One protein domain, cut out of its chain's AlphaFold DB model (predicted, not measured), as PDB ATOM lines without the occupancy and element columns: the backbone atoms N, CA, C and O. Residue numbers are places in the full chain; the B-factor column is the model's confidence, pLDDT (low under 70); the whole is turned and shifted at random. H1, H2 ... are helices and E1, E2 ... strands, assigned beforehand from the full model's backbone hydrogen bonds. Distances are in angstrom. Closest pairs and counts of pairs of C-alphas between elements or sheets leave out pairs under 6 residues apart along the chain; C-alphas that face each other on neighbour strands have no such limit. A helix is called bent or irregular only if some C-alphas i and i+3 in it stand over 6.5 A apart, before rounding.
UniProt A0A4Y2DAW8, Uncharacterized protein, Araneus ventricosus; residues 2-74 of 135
ATOM      1  N   ILE A   2      19.115  -4.117  -4.027       76.00
ATOM      2  CA  ILE A   2      18.588  -3.471  -2.807       76.00
ATOM      3  C   ILE A   2      17.253  -2.737  -3.019       76.00
ATOM      4  O   ILE A   2      16.382  -2.818  -2.164       76.00
ATOM      5  N   GLU A   3      17.048  -2.080  -4.165       80.50
ATOM      6  CA  GLU A   3      15.794  -1.356  -4.443       80.50
ATOM      7  C   GLU A   3      14.574  -2.284  -4.449       80.50
ATOM      8  O   GLU A   3      13.594  -2.020  -3.767       80.50
ATOM      9  N   THR A   4      14.674  -3.444  -5.101       81.38
ATOM     10  CA  THR A   4      13.606  -4.455  -5.101       81.38
ATOM     11  C   THR A   4      13.315  -4.987  -3.695       81.38
ATOM     12  O   THR A   4      12.160  -5.250  -3.359       81.38
ATOM     13  N   LEU A   5      14.347  -5.115  -2.848       83.44
ATOM     14  CA  LEU A   5      14.174  -5.485  -1.444       83.44
ATOM     15  C   LEU A   5      13.407  -4.398  -0.679       83.44
ATOM     16  O   LEU A   5      12.485  -4.734   0.055       83.44
ATOM     17  N   LYS A   6      13.733  -3.114  -0.873       84.56
ATOM     18  CA  LYS A   6      13.001  -2.001  -0.243       84.56
ATOM     19  C   LYS A   6      11.521  -2.027  -0.620       84.56
ATOM     20  O   LYS A   6      10.690  -2.012   0.279       84.56
ATOM     21  N   THR A   7      11.201  -2.162  -1.908       86.00
ATOM     22  CA  THR A   7       9.814  -2.249  -2.408       86.00
ATOM     23  C   THR A   7       9.060  -3.428  -1.787       86.00
ATOM     24  O   THR A   7       7.919  -3.293  -1.349       86.00
ATOM     25  N   THR A   8       9.736  -4.575  -1.671       86.94
ATOM     26  CA  THR A   8       9.182  -5.781  -1.043       86.94
ATOM     27  C   THR A   8       8.900  -5.567   0.448       86.94
ATOM     28  O   THR A   8       7.833  -5.940   0.929       86.94
ATOM     29  N   LEU A   9       9.832  -4.947   1.180       87.69
ATOM     30  CA  LEU A   9       9.689  -4.661   2.612       87.69
ATOM     31  C   LEU A   9       8.671  -3.554   2.910       87.69
ATOM     32  O   LEU A   9       8.052  -3.577   3.965       87.69
ATOM     33  N   GLU A  10       8.446  -2.627   1.980       86.44
ATOM     34  CA  GLU A  10       7.339  -1.661   2.056       86.44
ATOM     35  C   GLU A  10       5.965  -2.330   1.936       86.44
ATOM     36  O   GLU A  10       4.947  -1.690   2.188       86.44
ATOM     37  N   GLY A  11       5.912  -3.599   1.517       84.69
ATOM     38  CA  GLY A  11       4.654  -4.271   1.224       84.69
ATOM     39  C   GLY A  11       3.949  -3.655   0.017       84.69
ATOM     40  O   GLY A  11       2.737  -3.779  -0.115       84.69
ATOM     41  N   THR A  12       4.683  -2.990  -0.874       81.88
ATOM     42  CA  THR A  12       4.135  -2.542  -2.153       81.88
ATOM     43  C   THR A  12       4.334  -3.668  -3.160       81.88
ATOM     44  O   THR A  12       5.414  -4.248  -3.275       81.88
ATOM     45  N   GLY A  13       3.260  -4.075  -3.838       86.31
ATOM     46  CA  GLY A  13       3.367  -5.151  -4.817       86.31
ATOM     47  C   GLY A  13       4.275  -4.727  -5.967       86.31
ATOM     48  O   GLY A  13       4.192  -3.592  -6.432       86.31
ATOM     49  N   THR A  14       5.125  -5.631  -6.438       89.25
ATOM     50  CA  THR A  14       6.134  -5.338  -7.460       89.25
ATOM     51  C   THR A  14       6.217  -6.460  -8.478       89.25
ATOM     52  O   THR A  14       5.997  -7.623  -8.154       89.25
ATOM     53  N   PHE A  15       6.576  -6.135  -9.716       89.75
ATOM     54  CA  PHE A  15       6.960  -7.157 -10.682       89.75
ATOM     55  C   PHE A  15       8.382  -7.628 -10.380       89.75
ATOM     56  O   PHE A  15       9.283  -6.816 -10.155       89.75
ATOM     57  N   VAL A  16       8.568  -8.942 -10.332       88.06
ATOM     58  CA  VAL A  16       9.862  -9.584 -10.114       88.06
ATOM     59  C   VAL A  16      10.156 -10.455 -11.321       88.06
ATOM     60  O   VAL A  16       9.343 -11.294 -11.710       88.06
ATOM     61  N   HIS A  17      11.336 -10.269 -11.905       88.19
ATOM     62  CA  HIS A  17      11.767 -11.092 -13.021       88.19
ATOM     63  C   HIS A  17      12.000 -12.534 -12.567       88.19
ATOM     64  O   HIS A  17      12.857 -12.805 -11.719       88.19
ATOM     65  N   LYS A  18      11.269 -13.474 -13.167       89.38
ATOM     66  CA  LYS A  18      11.418 -14.904 -12.938       89.38
ATOM     67  C   LYS A  18      12.124 -15.537 -14.126       89.38
ATOM     68  O   LYS A  18      11.661 -15.514 -15.271       89.38
ATOM     69  N   LYS A  19      13.278 -16.138 -13.838       90.69
ATOM     70  CA  LYS A  19      14.121 -16.773 -14.855       90.69
ATOM     71  C   LYS A  19      13.291 -17.768 -15.683       90.69
ATOM     72  O   LYS A  19      12.548 -18.569 -15.122       90.69
ATOM     73  N   MET A  20      13.438 -17.723 -17.008       89.25
ATOM     74  CA  MET A  20      12.745 -18.586 -17.988       89.25
ATOM     75  C   MET A  20      11.220 -18.412 -18.104       89.25
ATOM     76  O   MET A  20      10.616 -19.071 -18.942       89.25
ATOM     77  N   THR A  21      10.586 -17.571 -17.285       89.44
ATOM     78  CA  THR A  21       9.114 -17.438 -17.239       89.44
ATOM     79  C   THR A  21       8.617 -16.005 -17.429       89.44
ATOM     80  O   THR A  21       7.428 -15.816 -17.659       89.44
ATOM     81  N   GLY A  22       9.520 -15.020 -17.424       91.31
ATOM     82  CA  GLY A  22       9.180 -13.608 -17.587       91.31
ATOM     83  C   GLY A  22       8.921 -12.930 -16.246       91.31
ATOM     84  O   GLY A  22       9.298 -13.445 -15.194       91.31
ATOM     85  N   ASP A  23       8.314 -11.751 -16.283       91.88
ATOM     86  CA  ASP A  23       8.046 -10.982 -15.071       91.88
ATOM     87  C   ASP A  23       6.755 -11.468 -14.404       91.88
ATOM     88  O   ASP A  23       5.712 -11.590 -15.047       91.88
ATOM     89  N   GLU A  24       6.818 -11.747 -13.102       91.69
ATOM     90  CA  GLU A  24       5.676 -12.184 -12.299       91.69
ATOM     91  C   GLU A  24       5.333 -11.114 -11.259       91.69
ATOM     92  O   GLU A  24       6.217 -10.505 -10.653       91.69
ATOM     93  N   TYR A  25       4.039 -10.863 -11.046       91.44
ATOM     94  CA  TYR A  25       3.600  -9.902 -10.039       91.44
ATOM     95  C   TYR A  25       3.673 -10.509  -8.636       91.44
ATOM     96  O   TYR A  25       2.901 -11.401  -8.280       91.44
ATOM     97  N   PHE A  26       4.575  -9.980  -7.817       87.56
ATOM     98  CA  PHE A  26       4.688 -10.287  -6.403       87.56
ATOM     99  C   PHE A  26       3.779  -9.351  -5.603       87.56
ATOM    100  O   PHE A  26       3.998  -8.142  -5.538       87.56
ATOM    101  N   ARG A  27       2.722  -9.910  -5.010       90.38
ATOM    102  CA  ARG A  27       1.740  -9.145  -4.230       90.38
ATOM    103  C   ARG A  27       2.339  -8.674  -2.897       90.38
ATOM    104  O   ARG A  27       3.228  -9.351  -2.376       90.38
ATOM    105  N   PRO A  28       1.796  -7.599  -2.294       90.06
ATOM    106  CA  PRO A  28       2.055  -7.247  -0.897       90.06
ATOM    107  C   PRO A  28       1.978  -8.476   0.014       90.06
ATOM    108  O   PRO A  28       0.916  -9.086   0.137       90.06
ATOM    109  N   THR A  29       3.101  -8.870   0.612       84.50
ATOM    110  CA  THR A  29       3.194 -10.096   1.416       84.50
ATOM    111  C   THR A  29       4.024  -9.823   2.669       84.50
ATOM    112  O   THR A  29       5.109  -9.257   2.539       84.50
ATOM    113  N   PRO A  30       3.570 -10.228   3.872       84.19
ATOM    114  CA  PRO A  30       4.382 -10.138   5.080       84.19
ATOM    115  C   PRO A  30       5.691 -10.914   4.923       84.19
ATOM    116  O   PRO A  30       5.687 -12.077   4.516       84.19
ATOM    117  N   VAL A  31       6.809 -10.281   5.272       85.75
ATOM    118  CA  VAL A  31       8.142 -10.881   5.163       85.75
ATOM    119  C   VAL A  31       8.711 -11.109   6.555       85.75
ATOM    120  O   VAL A  31       8.757 -10.197   7.375       85.75
ATOM    121  N   ILE A  32       9.188 -12.328   6.803       88.25
ATOM    122  CA  ILE A  32       9.995 -12.660   7.977       88.25
ATOM    123  C   ILE A  32      11.400 -12.964   7.476       88.25
ATOM    124  O   ILE A  32      11.585 -13.870   6.664       88.25
ATOM    125  N   ILE A  33      12.386 -12.207   7.958       86.75
ATOM    126  CA  ILE A  33      13.793 -12.441   7.635       86.75
ATOM    127  C   ILE A  33      14.475 -13.052   8.851       86.75
ATOM    128  O   ILE A  33      14.486 -12.468   9.929       86.75
ATOM    129  N   THR A  34      15.070 -14.225   8.658       87.31
ATOM    130  CA  THR A  34      15.896 -14.903   9.659       87.31
ATOM    131  C   THR A  34      17.304 -15.049   9.112       87.31
ATOM    132  O   THR A  34      17.488 -15.604   8.028       87.31
ATOM    133  N   SER A  35      18.299 -14.565   9.844       85.62
ATOM    134  CA  SER A  35      19.698 -14.637   9.437       85.62
ATOM    135  C   SER A  35      20.591 -14.679  10.671       85.62
ATOM    136  O   SER A  35      20.292 -14.033  11.669       85.62
ATOM    137  N   ASN A  36      21.705 -15.407  10.579       85.50
ATOM    138  CA  ASN A  36      22.752 -15.401  11.608       85.50
ATOM    139  C   ASN A  36      23.688 -14.186  11.481       85.50
ATOM    140  O   ASN A  36      24.551 -13.986  12.325       85.50
ATOM    141  N   ASN A  37      23.535 -13.400  10.412       87.00
ATOM    142  CA  ASN A  37      24.297 -12.185  10.140       87.00
ATOM    143  C   ASN A  37      23.351 -11.018   9.847       87.00
ATOM    144  O   ASN A  37      22.245 -11.219   9.338       87.00
ATOM    145  N   TYR A  38      23.818  -9.790  10.066       86.44
ATOM    146  CA  TYR A  38      23.074  -8.601   9.660       86.44
ATOM    147  C   TYR A  38      22.785  -8.604   8.154       86.44
ATOM    148  O   TYR A  38      23.666  -8.853   7.332       86.44
ATOM    149  N   ILE A  39      21.547  -8.268   7.787       85.88
ATOM    150  CA  ILE A  39      21.078  -8.266   6.389       85.88
ATOM    151  C   ILE A  39      21.879  -7.262   5.539       85.88
ATOM    152  O   ILE A  39      22.120  -7.479   4.354       85.88
ATOM    153  N   TRP A  40      22.341  -6.175   6.158       87.62
ATOM    154  CA  TRP A  40      23.166  -5.137   5.538       87.62
ATOM    155  C   TRP A  40      24.676  -5.386   5.670       87.62
ATOM    156  O   TRP A  40      25.447  -4.483   5.361       87.62
ATOM    157  N   ALA A  41      25.138  -6.570   6.091       87.94
ATOM    158  CA  ALA A  41      26.575  -6.838   6.246       87.94
ATOM    159  C   ALA A  41      27.371  -6.558   4.955       87.94
ATOM    160  O   ALA A  41      28.444  -5.966   5.000       87.94
ATOM    161  N   ASN A  42      26.795  -6.893   3.796       83.50
ATOM    162  CA  ASN A  42      27.399  -6.635   2.483       83.50
ATOM    163  C   ASN A  42      27.088  -5.234   1.924       83.50
ATOM    164  O   ASN A  42      27.610  -4.854   0.880       83.50
ATOM    165  N   SER A  43      26.203  -4.471   2.570       85.44
ATOM    166  CA  SER A  43      25.829  -3.114   2.155       85.44
ATOM    167  C   SER A  43      25.474  -2.251   3.373       85.44
ATOM    168  O   SER A  43      24.295  -1.964   3.600       85.44
ATOM    169  N   PRO A  44      26.473  -1.817   4.166       89.06
ATOM    170  CA  PRO A  44      26.229  -1.106   5.424       89.06
ATOM    171  C   PRO A  44      25.411   0.180   5.255       89.06
ATOM    172  O   PRO A  44      24.565   0.487   6.089       89.06
ATOM    173  N   GLY A  45      25.584   0.887   4.131       89.25
ATOM    174  CA  GLY A  45      24.821   2.101   3.810       89.25
ATOM    175  C   GLY A  45      23.315   1.879   3.619       89.25
ATOM    176  O   GLY A  45      22.550   2.837   3.622       89.25
ATOM    177  N   SER A  46      22.868   0.627   3.485       87.88
ATOM    178  CA  SER A  46      21.448   0.282   3.368       87.88
ATOM    179  C   SER A  46      20.771   0.025   4.719       87.88
ATOM    180  O   SER A  46      19.561  -0.196   4.737       87.88
ATOM    181  N   ARG A  47      21.518   0.047   5.837       89.75
ATOM    182  CA  ARG A  47      21.017  -0.280   7.184       89.75
ATOM    183  C   ARG A  47      19.749   0.493   7.534       89.75
ATOM    184  O   ARG A  47      18.714  -0.124   7.764       89.75
ATOM    185  N   GLU A  48      19.819   1.821   7.520       90.25
ATOM    186  CA  GLU A  48      18.700   2.681   7.930       90.25
ATOM    187  C   GLU A  48      17.475   2.488   7.034       90.25
ATOM    188  O   GLU A  48      16.345   2.420   7.509       90.25
ATOM    189  N   ALA A  49      17.690   2.317   5.727       87.81
ATOM    190  CA  ALA A  49      16.599   2.092   4.789       87.81
ATOM    191  C   ALA A  49      15.882   0.752   5.030       87.81
ATOM    192  O   ALA A  49      14.666   0.674   4.859       87.81
ATOM    193  N   ILE A  50      16.616  -0.296   5.413       87.75
ATOM    194  CA  ILE A  50      16.034  -1.600   5.748       87.75
ATOM    195  C   ILE A  50      15.300  -1.513   7.088       87.75
ATOM    196  O   ILE A  50      14.133  -1.889   7.155       87.75
ATOM    197  N   LEU A  51      15.947  -0.974   8.126       88.62
ATOM    198  CA  LEU A  51      15.367  -0.871   9.468       88.62
ATOM    199  C   LEU A  51      14.092  -0.024   9.492       88.62
ATOM    200  O   LEU A  51      13.125  -0.427  10.126       88.62
ATOM    201  N   ALA A  52      14.033   1.067   8.723       88.31
ATOM    202  CA  ALA A  52      12.837   1.903   8.600       88.31
ATOM    203  C   ALA A  52      11.597   1.164   8.052       88.31
ATOM    204  O   ALA A  52      10.487   1.677   8.145       88.31
ATOM    205  N   ARG A  53      11.775  -0.021   7.450       87.88
ATOM    206  CA  ARG A  53      10.700  -0.861   6.891       87.88
ATOM    207  C   ARG A  53      10.480  -2.145   7.699       87.88
ATOM    208  O   ARG A  53       9.620  -2.950   7.354       87.88
ATOM    209  N   CYS A  54      11.245  -2.362   8.768       86.62
ATOM    210  CA  CYS A  54      11.078  -3.498   9.664       86.62
ATOM    211  C   CYS A  54      10.207  -3.088  10.853       86.62
ATOM    212  O   CYS A  54      10.587  -2.223  11.632       86.62
ATOM    213  N   LEU A  55       9.065  -3.755  11.034       83.56
ATOM    214  CA  LEU A  55       8.213  -3.525  12.208       83.56
ATOM    215  C   LEU A  55       8.904  -3.955  13.510       83.56
ATOM    216  O   LEU A  55       8.797  -3.293  14.536       83.56
ATOM    217  N   HIS A  56       9.610  -5.085  13.459       81.06
ATOM    218  CA  HIS A  56      10.354  -5.622  14.587       81.06
ATOM    219  C   HIS A  56      11.729  -6.082  14.123       81.06
ATOM    220  O   HIS A  56      11.851  -6.786  13.116       81.06
ATOM    221  N   PHE A  57      12.751  -5.709  14.886       84.69
ATOM    222  CA  PHE A  57      14.117  -6.171  14.715       84.69
ATOM    223  C   PHE A  57      14.570  -6.800  16.029       84.69
ATOM    224  O   PHE A  57      14.420  -6.197  17.088       84.69
ATOM    225  N   TYR A  58      15.072  -8.026  15.946       85.31
ATOM    226  CA  TYR A  58      15.587  -8.761  17.089       85.31
ATOM    227  C   TYR A  58      17.014  -9.187  16.767       85.31
ATOM    228  O   TYR A  58      17.234  -9.923  15.801       85.31
ATOM    229  N   ASP A  59      17.963  -8.732  17.568       84.62
ATOM    230  CA  ASP A  59      19.357  -9.148  17.558       84.62
ATOM    231  C   ASP A  59      19.700  -9.930  18.833       84.62
ATOM    232  O   ASP A  59      18.884 -10.071  19.746       84.62
ATOM    233  N   ASP A  60      20.876 -10.565  18.824       84.19
ATOM    234  CA  ASP A  60      21.443 -11.299  19.962       84.19
ATOM    235  C   ASP A  60      20.492 -12.313  20.628       84.19
ATOM    236  O   ASP A  60      20.547 -12.593  21.832       84.19
ATOM    237  N   LEU A  61      19.622 -12.918  19.815       81.25
ATOM    238  CA  LEU A  61      18.657 -13.909  20.264       81.25
ATOM    239  C   LEU A  61      19.372 -15.151  20.804       81.25
ATOM    240  O   LEU A  61      20.054 -15.883  20.083       81.25
ATOM    241  N   LYS A  62      19.156 -15.435  22.087       81.69
ATOM    242  CA  LYS A  62      19.611 -16.679  22.708       81.69
ATOM    243  C   LYS A  62      18.670 -17.818  22.344       81.69
ATOM    244  O   LYS A  62      17.449 -17.658  22.335       81.69
ATOM    245  N   ALA A  63      19.239 -18.997  22.110       78.25
ATOM    246  CA  ALA A  63      18.451 -20.205  21.926       78.25
ATOM    247  C   ALA A  63      17.562 -20.433  23.159       78.25
ATOM    248  O   ALA A  63      18.060 -20.569  24.278       78.25
ATOM    249  N   PHE A  64      16.246 -20.481  22.956       75.75
ATOM    250  CA  PHE A  64      15.315 -20.769  24.040       75.75
ATOM    251  C   PHE A  64      15.219 -22.290  24.237       75.75
ATOM    252  O   PHE A  64      14.789 -22.986  23.310       75.75
ATOM    253  N   PRO A  65      15.577 -22.844  25.415       78.06
ATOM    254  CA  PRO A  65      15.684 -24.292  25.609       78.06
ATOM    255  C   PRO A  65      14.407 -25.087  25.321       78.06
ATOM    256  O   PRO A  65      14.494 -26.280  25.045       78.06
ATOM    257  N   LEU A  66      13.229 -24.459  25.380       70.81
ATOM    258  CA  LEU A  66      11.949 -25.118  25.096       70.81
ATOM    259  C   LEU A  66      11.647 -25.231  23.592       70.81
ATOM    260  O   LEU A  66      10.923 -26.139  23.194       70.81
ATOM    261  N   LEU A  67      12.247 -24.382  22.744       67.06
ATOM    262  CA  LEU A  67      12.056 -24.439  21.288       67.06
ATOM    263  C   LEU A  67      12.772 -25.630  20.638       67.06
ATOM    264  O   LEU A  67      12.432 -25.997  19.518       67.06
ATOM    265  N   LYS A  68      13.710 -26.288  21.336       69.88
ATOM    266  CA  LYS A  68      14.394 -27.496  20.833       69.88
ATOM    267  C   LYS A  68      13.433 -28.654  20.536       69.88
ATOM    268  O   LYS A  68      13.748 -29.528  19.739       69.88
ATOM    269  N   ASN A  69      12.268 -28.644  21.185       72.50
ATOM    270  CA  ASN A  69      11.227 -29.657  21.038       72.50
ATOM    271  C   ASN A  69      10.083 -29.190  20.122       72.50
ATOM    272  O   ASN A  69       9.113 -29.928  19.957       72.50
ATOM    273  N   CYS A  70      10.162 -27.977  19.550       63.47
ATOM    274  CA  CYS A  70       9.138 -27.472  18.645       63.47
ATOM    275  C   CYS A  70       9.199 -28.206  17.302       63.47
ATOM    276  O   CYS A  70      10.109 -28.027  16.498       63.47
ATOM    277  N   THR A  71       8.184 -29.018  17.044       65.75
ATOM    278  CA  THR A  71       7.953 -29.684  15.762       65.75
ATOM    279  C   THR A  71       7.189 -28.770  14.804       65.75
ATOM    280  O   THR A  71       6.472 -27.858  15.220       65.75
ATOM    281  N   LYS A  72       7.272 -29.043  13.496       61.81
ATOM    282  CA  LYS A  72       6.535 -28.296  12.459       61.81
ATOM    283  C   LYS A  72       5.018 -28.258  12.715       61.81
ATOM    284  O   LYS A  72       4.387 -27.265  12.389       61.81
ATOM    285  N   ALA A  73       4.457 -29.293  13.347       59.56
ATOM    286  CA  ALA A  73       3.040 -29.370  13.721       59.56
ATOM    287  C   ALA A  73       2.646 -28.422  14.872       59.56
ATOM    288  O   ALA A  73       1.477 -28.074  15.015       59.56
ATOM    289  N   GLN A  74       3.609 -27.974  15.682       57.50
ATOM    290  CA  GLN A  74       3.395 -26.974  16.736       57.50
ATOM    291  C   GLN A  74       3.436 -25.532  16.197       57.50
ATOM    292  O   GLN A  74       3.197 -24.578  16.939       57.50
TER     293      GLN A  74
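What this domain is: This is residues 2 to 74 of the 135 residues of an uncharacterized protein of Araneus ventricosus (UniProt A0A4Y2DAW8). With little regular structure, the model is a loose row of the hairpin E1 and E2, helix H1 and helix H2, while residues 62 to 74 stick out as a tail. The printed part has 73 residues, with H1, E1, E2, H2 in that order, mixed in class, and only 26 in named elements. It is loose, radius of gyration of the C-alphas 15.8 A, spanning 44 by 34 by 22 A.

How they stand to each other: E1, residues 14 to 18, and E2, residues 22 to 26, form an antiparallel hairpin; N 16 and O 24 are within hydrogen-bond range at 2.8 A. The closest C-alphas of E1 and H1, residues 2 to 9, are those of Thr 14 and Thr 7, 7.0 A apart. H1 and H2, residues 44 to 51, touch, closest at the C-alphas of Lys 6 and Ile 50, 6.7 A, and run the same way at a shallow tilt of 15 degrees. Every O i to N i+4 pair is within hydrogen-bond range in H1, 2 of 4 in H2, which is irregular: C-alphas 45 and 48 are 7.4 A apart.

Where its parts are: First to last C-alpha, E1 measures 12.2 A, E2 12.5 A, H1 10.5 A, H2 11.6 A. H1 begins at C-alpha 2 (18.588, -3.471, -2.807); H2 ends at C-alpha 51 (15.367, -0.871, 9.468).

The domain as a whole: The printed part has no cut; the link E2 to H2 is long, 17 residues. Residues 67 to 68 and 70 to 74 have pLDDT under 70.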